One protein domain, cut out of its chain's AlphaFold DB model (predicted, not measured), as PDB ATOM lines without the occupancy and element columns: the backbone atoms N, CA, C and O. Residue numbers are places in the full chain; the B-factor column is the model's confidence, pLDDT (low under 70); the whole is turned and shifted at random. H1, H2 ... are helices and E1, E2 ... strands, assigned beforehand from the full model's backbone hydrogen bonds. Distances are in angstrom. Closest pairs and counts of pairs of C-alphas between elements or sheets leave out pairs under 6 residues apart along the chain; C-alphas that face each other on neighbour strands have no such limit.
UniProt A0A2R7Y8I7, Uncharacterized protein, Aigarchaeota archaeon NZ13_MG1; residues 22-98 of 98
ATOM      1  N   ILE A  22     -20.102  -7.895 144.734       91.44
ATOM      2  CA  ILE A  22     -19.164  -6.813 145.052       91.44
ATOM      3  C   ILE A  22     -17.781  -7.253 144.587       91.44
ATOM      4  O   ILE A  22     -17.210  -8.189 145.143       91.44
ATOM      5  N   VAL A  23     -17.247  -6.577 143.574       91.56
ATOM      6  CA  VAL A  23     -15.966  -6.917 142.942       91.56
ATOM      7  C   VAL A  23     -14.932  -5.866 143.315       91.56
ATOM      8  O   VAL A  23     -15.163  -4.674 143.124       91.56
ATOM      9  N   ARG A  24     -13.776  -6.274 143.843       91.25
ATOM     10  CA  ARG A  24     -12.661  -5.349 144.082       91.25
ATOM     11  C   ARG A  24     -12.013  -4.988 142.744       91.25
ATOM     12  O   ARG A  24     -11.602  -5.878 142.011       91.25
ATOM     13  N   ILE A  25     -11.926  -3.696 142.442       92.06
ATOM     14  CA  ILE A  25     -11.367  -3.178 141.176       92.06
ATOM     15  C   ILE A  25     -10.061  -2.398 141.373       92.06
ATOM     16  O   ILE A  25      -9.426  -2.004 140.403       92.06
ATOM     17  N   GLY A  26      -9.660  -2.165 142.622       87.12
ATOM     18  CA  GLY A  26      -8.415  -1.490 142.970       87.12
ATOM     19  C   GLY A  26      -8.232  -1.380 144.479       87.12
ATOM     20  O   GLY A  26      -8.997  -1.950 145.271       87.12
ATOM     21  N   GLU A  27      -7.218  -0.633 144.896       85.81
ATOM     22  CA  GLU A  27      -7.043  -0.291 146.303       85.81
ATOM     23  C   GLU A  27      -8.196   0.607 146.773       85.81
ATOM     24  O   GLU A  27      -8.564   1.580 146.112       85.81
ATOM     25  N   GLY A  28      -8.854   0.201 147.861       86.44
ATOM     26  CA  GLY A  28     -10.015   0.906 148.406       86.44
ATOM     27  C   GLY A  28     -11.202   1.067 147.447       86.44
ATOM     28  O   GLY A  28     -12.085   1.868 147.728       86.44
ATOM     29  N   SER A  29     -11.259   0.355 146.317       92.12
ATOM     30  CA  SER A  29     -12.282   0.571 145.285       92.12
ATOM     31  C   SER A  29     -13.000  -0.720 144.916       92.12
ATOM     32  O   SER A  29     -12.373  -1.727 144.575       92.12
ATOM     33  N   PHE A  30     -14.331  -0.675 144.945       93.12
ATOM     34  CA  PHE A  30     -15.201  -1.808 144.649       93.12
ATOM     35  C   PHE A  30     -16.257  -1.419 143.617       93.12
ATOM     36  O   PHE A  30     -16.797  -0.315 143.653       93.12
ATOM     37  N   ARG A  31     -16.596  -2.343 142.725       93.88
ATOM     38  CA  ARG A  31     -17.755  -2.263 141.841       93.88
ATOM     39  C   ARG A  31     -18.903  -3.064 142.446       93.88
ATOM     40  O   ARG A  31     -18.689  -4.148 142.982       93.88
ATOM     41  N   ILE A  32     -20.111  -2.522 142.356       93.50
ATOM     42  CA  ILE A  32     -21.353  -3.209 142.705       93.50
ATOM     43  C   ILE A  32     -21.983  -3.681 141.399       93.50
ATOM     44  O   ILE A  32     -22.336  -2.863 140.549       93.50
ATOM     45  N   GLU A  33     -22.141  -4.988 141.249       93.75
ATOM     46  CA  GLU A  33     -22.710  -5.623 140.069       93.75
ATOM     47  C   GLU A  33     -24.075  -6.262 140.361       93.75
ATOM     48  O   GLU A  33     -24.390  -6.680 141.481       93.75
ATOM     49  N   CYS A  34     -24.901  -6.315 139.320       92.56
ATOM     50  CA  CYS A  34     -26.192  -6.974 139.304       92.56
ATOM     51  C   CYS A  34     -26.011  -8.476 139.553       92.56
ATOM     52  O   CYS A  34     -25.131  -9.083 138.942       92.56
ATOM     53  N   PRO A  35     -26.870  -9.103 140.380       90.81
ATOM     54  CA  PRO A  35     -26.820 -10.547 140.609       90.81
ATOM     55  C   PRO A  35     -27.071 -11.380 139.348       90.81
ATOM     56  O   PRO A  35     -26.669 -12.538 139.291       90.81
ATOM     57  N   SER A  36     -27.760 -10.827 138.343       92.12
ATOM     58  CA  SER A  36     -28.047 -11.556 137.110       92.12
ATOM     59  C   SER A  36     -26.810 -11.586 136.203       92.12
ATOM     60  O   SER A  36     -26.422 -10.538 135.679       92.12
ATOM     61  N   PRO A  37     -26.219 -12.767 135.931       83.88
ATOM     62  CA  PRO A  37     -25.007 -12.882 135.116       83.88
ATOM     63  C   PRO A  37     -25.237 -12.498 133.649       83.88
ATOM     64  O   PRO A  37     -24.292 -12.184 132.933       83.88
ATOM     65  N   LYS A  38     -26.499 -12.504 133.202       86.69
ATOM     66  CA  LYS A  38     -26.910 -12.109 131.848       86.69
ATOM     67  C   LYS A  38     -27.328 -10.636 131.763       86.69
ATOM     68  O   LYS A  38     -27.820 -10.206 130.724       86.69
ATOM     69  N   CYS A  39     -27.188  -9.864 132.845       87.69
ATOM     70  CA  CYS A  39     -27.535  -8.447 132.836       87.69
ATOM     71  C   CYS A  39     -26.596  -7.681 131.888       87.69
ATOM     72  O   CYS A  39     -25.388  -7.712 132.108       87.69
ATOM     73  N   PRO A  40     -27.108  -6.942 130.889       80.81
ATOM     74  CA  PRO A  40     -26.258  -6.211 129.950       80.81
ATOM     75  C   PRO A  40     -25.558  -5.006 130.590       80.81
ATOM     76  O   PRO A  40     -24.443  -4.678 130.205       80.81
ATOM     77  N   LEU A  41     -26.180  -4.361 131.586       80.81
ATOM     78  CA  LEU A  41     -25.562  -3.225 132.278       80.81
ATOM     79  C   LEU A  41     -24.467  -3.661 133.249       80.81
ATOM     80  O   LEU A  41     -23.491  -2.935 133.392       80.81
ATOM     81  N   ARG A  42     -24.626  -4.833 133.883       85.44
ATOM     82  CA  ARG A  42     -23.792  -5.414 134.955       85.44
ATOM     83  C   ARG A  42     -23.554  -4.487 136.146       85.44
ATOM     84  O   ARG A  42     -23.938  -4.841 137.247       85.44
ATOM     85  N   GLU A  43     -22.970  -3.316 135.960       90.62
ATOM     86  CA  GLU A  43     -22.682  -2.333 136.994       90.62
ATOM     87  C   GLU A  43     -23.951  -1.619 137.490       90.62
ATOM     88  O   GLU A  43     -24.681  -0.962 136.746       90.62
ATOM     89  N   LEU A  44     -24.195  -1.718 138.796       92.62
ATOM     90  CA  LEU A  44     -25.241  -0.983 139.511       92.62
ATOM     91  C   LEU A  44     -24.682   0.208 140.290       92.62
ATOM     92  O   LEU A  44     -25.442   1.074 140.723       92.62
ATOM     93  N   GLY A  45     -23.367   0.263 140.479       93.19
ATOM     94  CA  GLY A  45     -22.694   1.342 141.180       93.19
ATOM     95  C   GLY A  45     -21.263   0.994 141.552       93.19
ATOM     96  O   GLY A  45     -20.721  -0.037 141.156       93.19
ATOM     97  N   PHE A  46     -20.663   1.842 142.373       94.25
ATOM     98  CA  PHE A  46     -19.317   1.652 142.890       94.25
ATOM     99  C   PHE A  46     -19.215   2.106 144.342       94.25
ATOM    100  O   PHE A  46     -20.058   2.849 144.852       94.25
ATOM    101  N   VAL A  47     -18.153   1.664 145.005       93.12
ATOM    102  CA  VAL A  47     -17.791   2.074 146.355       93.12
ATOM    103  C   VAL A  47     -16.341   2.505 146.384       93.12
ATOM    104  O   VAL A  47     -15.468   1.795 145.889       93.12
ATOM    105  N   ARG A  48     -16.089   3.657 147.001       91.88
ATOM    106  CA  ARG A  48     -14.746   4.102 147.375       91.88
ATOM    107  C   ARG A  48     -14.603   4.067 148.885       91.88
ATOM    108  O   ARG A  48     -15.477   4.530 149.613       91.88
ATOM    109  N   VAL A  49     -13.497   3.517 149.352       88.94
ATOM    110  CA  VAL A  49     -13.128   3.451 150.758       88.94
ATOM    111  C   VAL A  49     -12.102   4.539 151.006       88.94
ATOM    112  O   VAL A  49     -10.997   4.501 150.474       88.94
ATOM    113  N   ALA A  50     -12.474   5.527 151.812       84.56
ATOM    114  CA  ALA A  50     -11.520   6.487 152.334       84.56
ATOM    115  C   ALA A  50     -10.871   5.886 153.585       84.56
ATOM    116  O   ALA A  50     -11.549   5.636 154.591       84.56
ATOM    117  N   HIS A  51      -9.564   5.645 153.505       70.00
ATOM    118  CA  HIS A  51      -8.765   5.158 154.621       70.00
ATOM    119  C   HIS A  51      -8.494   6.314 155.590       70.00
ATOM    120  O   HIS A  51      -7.791   7.272 155.285       70.00
ATOM    121  N   SER A  52      -9.114   6.236 156.761       69.56
ATOM    122  CA  SER A  52      -8.878   7.101 157.918       69.56
ATOM    123  C   SER A  52      -8.930   6.219 159.171       69.56
ATOM    124  O   SER A  52      -9.156   5.014 159.058       69.56
ATOM    125  N   SER A  53      -8.782   6.794 160.367       71.75
ATOM    126  CA  SER A  53      -8.892   6.060 161.643       71.75
ATOM    127  C   SER A  53     -10.208   5.280 161.783       71.75
ATOM    128  O   SER A  53     -10.273   4.286 162.502       71.75
ATOM    129  N   LYS A  54     -11.254   5.692 161.050       74.62
ATOM    130  CA  LYS A  54     -12.432   4.874 160.747       74.62
ATOM    131  C   LYS A  54     -12.666   4.845 159.230       74.62
ATOM    132  O   LYS A  54     -12.826   5.918 158.641       74.62
ATOM    133  N   PRO A  55     -12.740   3.661 158.595       78.00
ATOM    134  CA  PRO A  55     -13.006   3.533 157.164       78.00
ATOM    135  C   PRO A  55     -14.372   4.143 156.821       78.00
ATOM    136  O   PRO A  55     -15.400   3.775 157.404       78.00
ATOM    137  N   LYS A  56     -14.392   5.075 155.866       85.50
ATOM    138  CA  LYS A  56     -15.634   5.637 155.315       85.50
ATOM    139  C   LYS A  56     -15.891   5.037 153.939       85.50
ATOM    140  O   LYS A  56     -15.016   5.072 153.082       85.50
ATOM    141  N   PHE A  57     -17.097   4.514 153.736       88.38
ATOM    142  CA  PHE A  57     -17.539   3.934 152.470       88.38
ATOM    143  C   PHE A  57     -18.403   4.963 151.729       88.38
ATOM    144  O   PHE A  57     -19.521   5.246 152.154       88.38
ATOM    145  N   ASP A  58     -17.887   5.540 150.642       90.00
ATOM    146  CA  ASP A  58     -18.662   6.351 149.694       90.00
ATOM    147  C   ASP A  58     -19.280   5.413 148.655       90.00
ATOM    148  O   ASP A  58     -18.616   4.987 147.707       90.00
ATOM    149  N   VAL A  59     -20.538   5.034 148.882       90.44
ATOM    150  CA  VAL A  59     -21.299   4.136 148.010       90.44
ATOM    151  C   VAL A  59     -22.134   4.968 147.039       90.44
ATOM    152  O   VAL A  59     -23.039   5.700 147.449       90.44
ATOM    153  N   ARG A  60     -21.887   4.811 145.738       91.81
ATOM    154  CA  ARG A  60     -22.614   5.512 144.675       91.81
ATOM    155  C   ARG A  60     -23.283   4.526 143.734       91.81
ATOM    156  O   ARG A  60     -22.623   3.840 142.965       91.81
ATOM    157  N   LEU A  61     -24.611   4.488 143.778       92.38
ATOM    158  CA  LEU A  61     -25.418   3.759 142.799       92.38
ATOM    159  C   LEU A  61     -25.529   4.559 141.500       92.38
ATOM    160  O   LEU A  61     -25.610   5.793 141.538       92.38
ATOM    161  N   SER A  62     -25.565   3.854 140.371       92.12
ATOM    162  CA  SER A  62     -25.691   4.454 139.048       92.12
ATOM    163  C   SER A  62     -27.003   5.228 138.926       92.12
ATOM    164  O   SER A  62     -28.028   4.880 139.522       92.12
ATOM    165  N   ARG A  63     -26.978   6.306 138.138       91.50
ATOM    166  CA  ARG A  63     -28.174   7.116 137.887       91.50
ATOM    167  C   ARG A  63     -29.285   6.279 137.254       91.50
ATOM    168  O   ARG A  63     -30.412   6.337 137.725       91.50
ATOM    169  N   MET A  64     -28.947   5.443 136.269       91.00
ATOM    170  CA  MET A  64     -29.918   4.565 135.607       91.00
ATOM    171  C   MET A  64     -30.616   3.629 136.595       91.00
ATOM    172  O   MET A  64     -31.826   3.447 136.510       91.00
ATOM    173  N   PHE A  65     -29.883   3.073 137.568       92.12
ATOM    174  CA  PHE A  65     -30.483   2.228 138.598       92.12
ATOM    175  C   PHE A  65     -31.463   3.006 139.484       92.12
ATOM    176  O   PHE A  65     -32.551   2.512 139.778       92.12
ATOM    177  N   LYS A  66     -31.105   4.228 139.897       92.06
ATOM    178  CA  LYS A  66     -31.988   5.077 140.708       92.06
ATOM    179  C   LYS A  66     -33.236   5.488 139.932       92.06
ATOM    180  O   LYS A  66     -34.335   5.276 140.429       92.06
ATOM    181  N   ASP A  67     -33.069   6.007 138.720       93.75
ATOM    182  CA  ASP A  67     -34.174   6.503 137.892       93.75
ATOM    183  C   ASP A  67     -35.170   5.372 137.581       93.75
ATOM    184  O   ASP A  67     -36.375   5.546 137.752       93.75
ATOM    185  N   TRP A  68     -34.677   4.170 137.257       93.38
ATOM    186  CA  TRP A  68     -35.511   2.978 137.072       93.38
ATOM    187  C   TRP A  68     -36.353   2.639 138.312       93.38
ATOM    188  O   TRP A  68     -37.554   2.392 138.220       93.38
ATOM    189  N   ASN A  69     -35.748   2.676 139.499       94.00
ATOM    190  CA  ASN A  69     -36.456   2.352 140.737       94.00
ATOM    191  C   ASN A  69     -37.405   3.461 141.204       94.00
ATOM    192  O   ASN A  69     -38.407   3.157 141.855       94.00
ATOM    193  N   VAL A  70     -37.139   4.720 140.847       95.19
ATOM    194  CA  VAL A  70     -38.083   5.830 141.034       95.19
ATOM    195  C   VAL A  70     -39.329   5.612 140.179       95.19
ATOM    196  O   VAL A  70     -40.430   5.777 140.702       95.19
ATOM    197  N   LEU A  71     -39.173   5.196 138.918       93.81
ATOM    198  CA  LEU A  71     -40.304   4.895 138.032       93.81
ATOM    199  C   LEU A  71     -41.184   3.763 138.582       93.81
ATOM    200  O   LEU A  71     -42.405   3.861 138.529       93.81
ATOM    201  N   LEU A  72     -40.580   2.715 139.150       92.31
ATOM    202  CA  LEU A  72     -41.322   1.552 139.653       92.31
ATOM    203  C   LEU A  72     -41.964   1.761 141.027       92.31
ATOM    204  O   LEU A  72     -43.076   1.301 141.273       92.31
ATOM    205  N   ASN A  73     -41.260   2.415 141.952       91.94
ATOM    206  CA  ASN A  73     -41.670   2.469 143.360       91.94
ATOM    207  C   ASN A  73     -42.193   3.846 143.800       91.94
ATOM    208  O   ASN A  73     -42.778   3.959 144.888       91.94
ATOM    209  N   GLY A  74     -41.971   4.883 142.991       94.38
ATOM    210  CA  GLY A  74     -42.104   6.283 143.376       94.38
ATOM    211  C   GLY A  74     -40.886   6.789 144.157       94.38
ATOM    212  O   GLY A  74     -40.207   6.033 144.861       94.38
ATOM    213  N   LYS A  75     -40.624   8.097 144.058       93.44
ATOM    214  CA  LYS A  75     -39.412   8.748 144.586       93.44
ATOM    215  C   LYS A  75     -39.174   8.482 146.074       93.44
ATOM    216  O   LYS A  75     -38.131   7.953 146.435       93.44
ATOM    217  N   GLU A  76     -40.155   8.756 146.931       93.31
ATOM    218  CA  GLU A  76     -39.996   8.608 148.387       93.31
ATOM    219  C   GLU A  76     -39.710   7.165 148.822       93.31
ATOM    220  O   GLU A  76     -38.946   6.908 149.756       93.31
ATOM    221  N   SER A  77     -40.333   6.196 148.145       92.19
ATOM    222  CA  SER A  77     -40.110   4.780 148.439       92.19
ATOM    223  C   SER A  77     -38.737   4.337 147.947       92.19
ATOM    224  O   SER A  77     -38.025   3.663 148.688       92.19
ATOM    225  N   CYS A  78     -38.333   4.774 146.752       92.88
ATOM    226  CA  CYS A  78     -36.991   4.543 146.229       92.88
ATOM    227  C   CYS A  78     -35.919   5.135 147.158       92.88
ATOM    228  O   CYS A  78     -34.984   4.431 147.525       92.88
ATOM    229  N   ASP A  79     -36.077   6.375 147.624       92.81
ATOM    230  CA  ASP A  79     -35.116   7.030 148.522       92.81
ATOM    231  C   ASP A  79     -34.966   6.301 149.864       92.81
ATOM    232  O   ASP A  79     -33.883   6.270 150.455       92.81
ATOM    233  N   ARG A  80     -36.046   5.702 150.376       93.56
ATOM    234  CA  ARG A  80     -36.001   4.857 151.576       93.56
ATOM    235  C   ARG A  80     -35.256   3.550 151.309       93.56
ATOM    236  O   ARG A  80     -34.280   3.264 151.995       93.56
ATOM    237  N   LEU A  81     -35.666   2.813 150.276       92.81
ATOM    238  CA  LEU A  81     -35.068   1.527 149.913       92.81
ATOM    239  C   LEU A  81     -33.578   1.662 149.574       92.81
ATOM    240  O   LEU A  81     -32.767   0.846 150.002       92.81
ATOM    241  N   VAL A  82     -33.198   2.721 148.853       91.88
ATOM    242  CA  VAL A  82     -31.799   3.029 148.547       91.88
ATOM    243  C   VAL A  82     -31.028   3.315 149.830       91.88
ATOM    244  O   VAL A  82     -29.964   2.737 150.019       91.88
ATOM    245  N   ARG A  83     -31.544   4.151 150.741       92.12
ATOM    246  CA  ARG A  83     -30.867   4.414 152.025       92.12
ATOM    247  C   ARG A  83     -30.620   3.135 152.820       92.12
ATOM    248  O   ARG A  83     -29.527   2.973 153.364       92.12
ATOM    249  N   ASP A  84     -31.589   2.229 152.862       92.31
ATOM    250  CA  ASP A  84     -31.437   0.950 153.557       92.31
ATOM    251  C   ASP A  84     -30.419   0.043 152.856       92.31
ATOM    252  O   ASP A  84     -29.538  -0.515 153.517       92.31
ATOM    253  N   LEU A  85     -30.445  -0.017 151.522       91.56
ATOM    254  CA  LEU A  85     -29.453  -0.742 150.731       91.56
ATOM    255  C   LEU A  85     -28.028  -0.224 150.994       91.56
ATOM    256  O   LEU A  85     -27.120  -1.019 151.234       91.56
ATOM    257  N   LEU A  86     -27.818   1.097 151.019       90.94
ATOM    258  CA  LEU A  86     -26.504   1.703 151.279       90.94
ATOM    259  C   LEU A  86     -25.960   1.336 152.671       90.94
ATOM    260  O   LEU A  86     -24.767   1.042 152.812       90.94
ATOM    261  N   LYS A  87     -26.822   1.317 153.699       90.88
ATOM    262  CA  LYS A  87     -26.444   0.887 155.058       90.88
ATOM    263  C   LYS A  87     -26.004  -0.575 155.075       90.88
ATOM    264  O   LYS A  87     -24.978  -0.901 155.672       90.88
ATOM    265  N   GLN A  88     -26.754  -1.444 154.402       91.25
ATOM    266  CA  GLN A  88     -26.448  -2.870 154.341       91.25
ATOM    267  C   GLN A  88     -25.160  -3.152 153.551       91.25
ATOM    268  O   GLN A  88     -24.315  -3.908 154.030       91.25
ATOM    269  N   ILE A  89     -24.951  -2.492 152.404       90.06
ATOM    270  CA  ILE A  89     -23.702  -2.587 151.625       90.06
ATOM    271  C   ILE A  89     -22.507  -2.158 152.480       90.06
ATOM    272  O   ILE A  89     -21.508  -2.870 152.546       90.06
ATOM    273  N   SER A  90     -22.617  -1.028 153.183       88.50
ATOM    274  CA  SER A  90     -21.546  -0.531 154.055       88.50
ATOM    275  C   SER A  90     -21.223  -1.513 155.187       88.50
ATOM    276  O   SER A  90     -20.057  -1.728 155.505       88.50
ATOM    277  N   SER A  91     -22.244  -2.137 155.782       88.75
ATOM    278  CA  SER A  91     -22.069  -3.178 156.804       88.75
ATOM    279  C   SER A  91     -21.369  -4.419 156.243       88.75
ATOM    280  O   SER A  91     -20.433  -4.934 156.854       88.75
ATOM    281  N   ARG A  92     -21.763  -4.868 155.045       88.00
ATOM    282  CA  ARG A  92     -21.146  -6.012 154.363       88.00
ATOM    283  C   ARG A  92     -19.686  -5.740 154.001       88.00
ATOM    284  O   ARG A  92     -18.844  -6.598 154.232       88.00
ATOM    285  N   LEU A  93     -19.368  -4.544 153.506       86.12
ATOM    286  CA  LEU A  93     -17.998  -4.157 153.160       86.12
ATOM    287  C   LEU A  93     -17.066  -4.094 154.369       86.12
ATOM    288  O   LEU A  93     -15.904  -4.468 154.243       86.12
ATOM    289  N   ARG A  94     -17.560  -3.692 155.547       86.00
ATOM    290  CA  ARG A  94     -16.755  -3.747 156.779       86.00
ATOM    291  C   ARG A  94     -16.256  -5.155 157.091       86.00
ATOM    292  O   ARG A  94     -15.138  -5.254 157.556       86.00
ATOM    293  N   LYS A  95     -17.039  -6.196 156.792       84.06
ATOM    294  CA  LYS A  95     -16.661  -7.610 156.992       84.06
ATOM    295  C   LYS A  95     -15.729  -8.172 155.911       84.06
ATOM    296  O   LYS A  95     -15.281  -9.304 156.020       84.06
ATOM    297  N   ILE A  96     -15.579  -7.458 154.795       78.50
ATOM    298  CA  ILE A  96     -14.717  -7.863 153.674       78.50
ATOM    299  C   ILE A  96     -13.345  -7.199 153.811       78.50
ATOM    300  O   ILE A  96     -12.332  -7.779 153.437       78.50
ATOM    301  N   VAL A  97     -13.323  -5.952 154.291       75.50
ATOM    302  CA  VAL A  97     -12.099  -5.153 154.440       75.50
ATOM    303  C   VAL A  97     -11.391  -5.427 155.775       75.50
ATOM    304  O   VAL A  97     -10.179  -5.238 155.843       75.50
ATOM    305  N   PHE A  98     -12.124  -5.864 156.804       65.19
ATOM    306  CA  PHE A  98     -11.634  -6.211 158.143       65.19
ATOM    307  C   PHE A  98     -12.161  -7.589 158.528       65.19
ATOM    308  O   PHE A  98     -11.425  -8.300 159.241       65.19
TER     309      PHE A  98
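What this domain is: This is residues 22 to 98 of the 98 residues of an uncharacterized protein of Aigarchaeota archaeon NZ13_MG1 (UniProt A0A2R7Y8I7). A strongly twisted sheet of four strands, E1 to E4, has the long helix H2 slanting over one face, while the short helix H1 lies beyond one end of the sheet and makes a corner with the start of H2. The chain goes back and forth through the sheet, leaves E4 into H1, then turns back along H2 over E4 and E3. The printed part has 77 residues, with four named strands followed by two named helices; the sheet's order is E1, E2, E3, E4, all antiparallel, and the class is mixed, helices and strands. The whole is compact, with a radius of gyration of the C-alphas of 13.2 A and spans of 39 by 29 by 17 A.

Where its parts are: Find C-alpha 22 at (-19.164, -6.813, 145.052), where E1, residues 22 to 26, begins. E2 follows at residues 29 to 33. Next comes E3, residues 43 to 50, which runs 20.9 A from first to last C-alpha, and then E4, residues 56 to 61, 16.0 A. H1, residues 63 to 73, starts at C-alpha 63 at (-28.174, 7.116, 137.887) and runs 15.3 A. H2, residues 75 to 97, runs 32.2 A and ends at C-alpha 97 at (-12.099, -5.153, 154.440).

How they stand to each other: E1 to E4 form a meander, each strand the antiparallel neighbour of the one before. In the hairpin of E1 and E2, look for N 23 and O 31, 2.9 A apart and within hydrogen-bond range. In the hairpin of E2 and E3, N 32 and O 45 are within that range at 2.8 A. In the hairpin of E3 and E4, N 48 and O 58 are within it at 2.9 A. The edge strands E1 and E4 are apart. H2 is on one face of the sheet, giving two layers, at a height over the sheet of 9.0 A. It lies over E3 and E4 and runs slantwise to the strands, at 43 degrees to E4 on the local plane. The closest C-alphas of E4 and H2 are those of Phe 57 and Ser 90, 6.2 A apart. H1 only grazes the sheet, with its residues 63 to 66; its closest C-alpha pair with E3 is Phe 65 and Leu 44, 6.2 A apart. H1 and H2 touch, H2 with residues 77 to 78 alone, and the C-alphas of Val 70 and Cys 78 are the closest at 5.5 A. They run opposite ways at a steep tilt of 52 degrees. Every O i to N i+4 pair is within hydrogen-bond range in H1, and 18 of 19 are in H2.

The domain as a whole: The two C-alphas farthest apart are those of Ser 53 and Leu 72, at 39.4 A. The printed part has no cut and no long link; the link from E2 to E3, 9 residues, is short, and the others are tight. Mean pLDDT of the printed part is 88.8, and residues 52 and 98 are under 70; residue 98 is the chain's last.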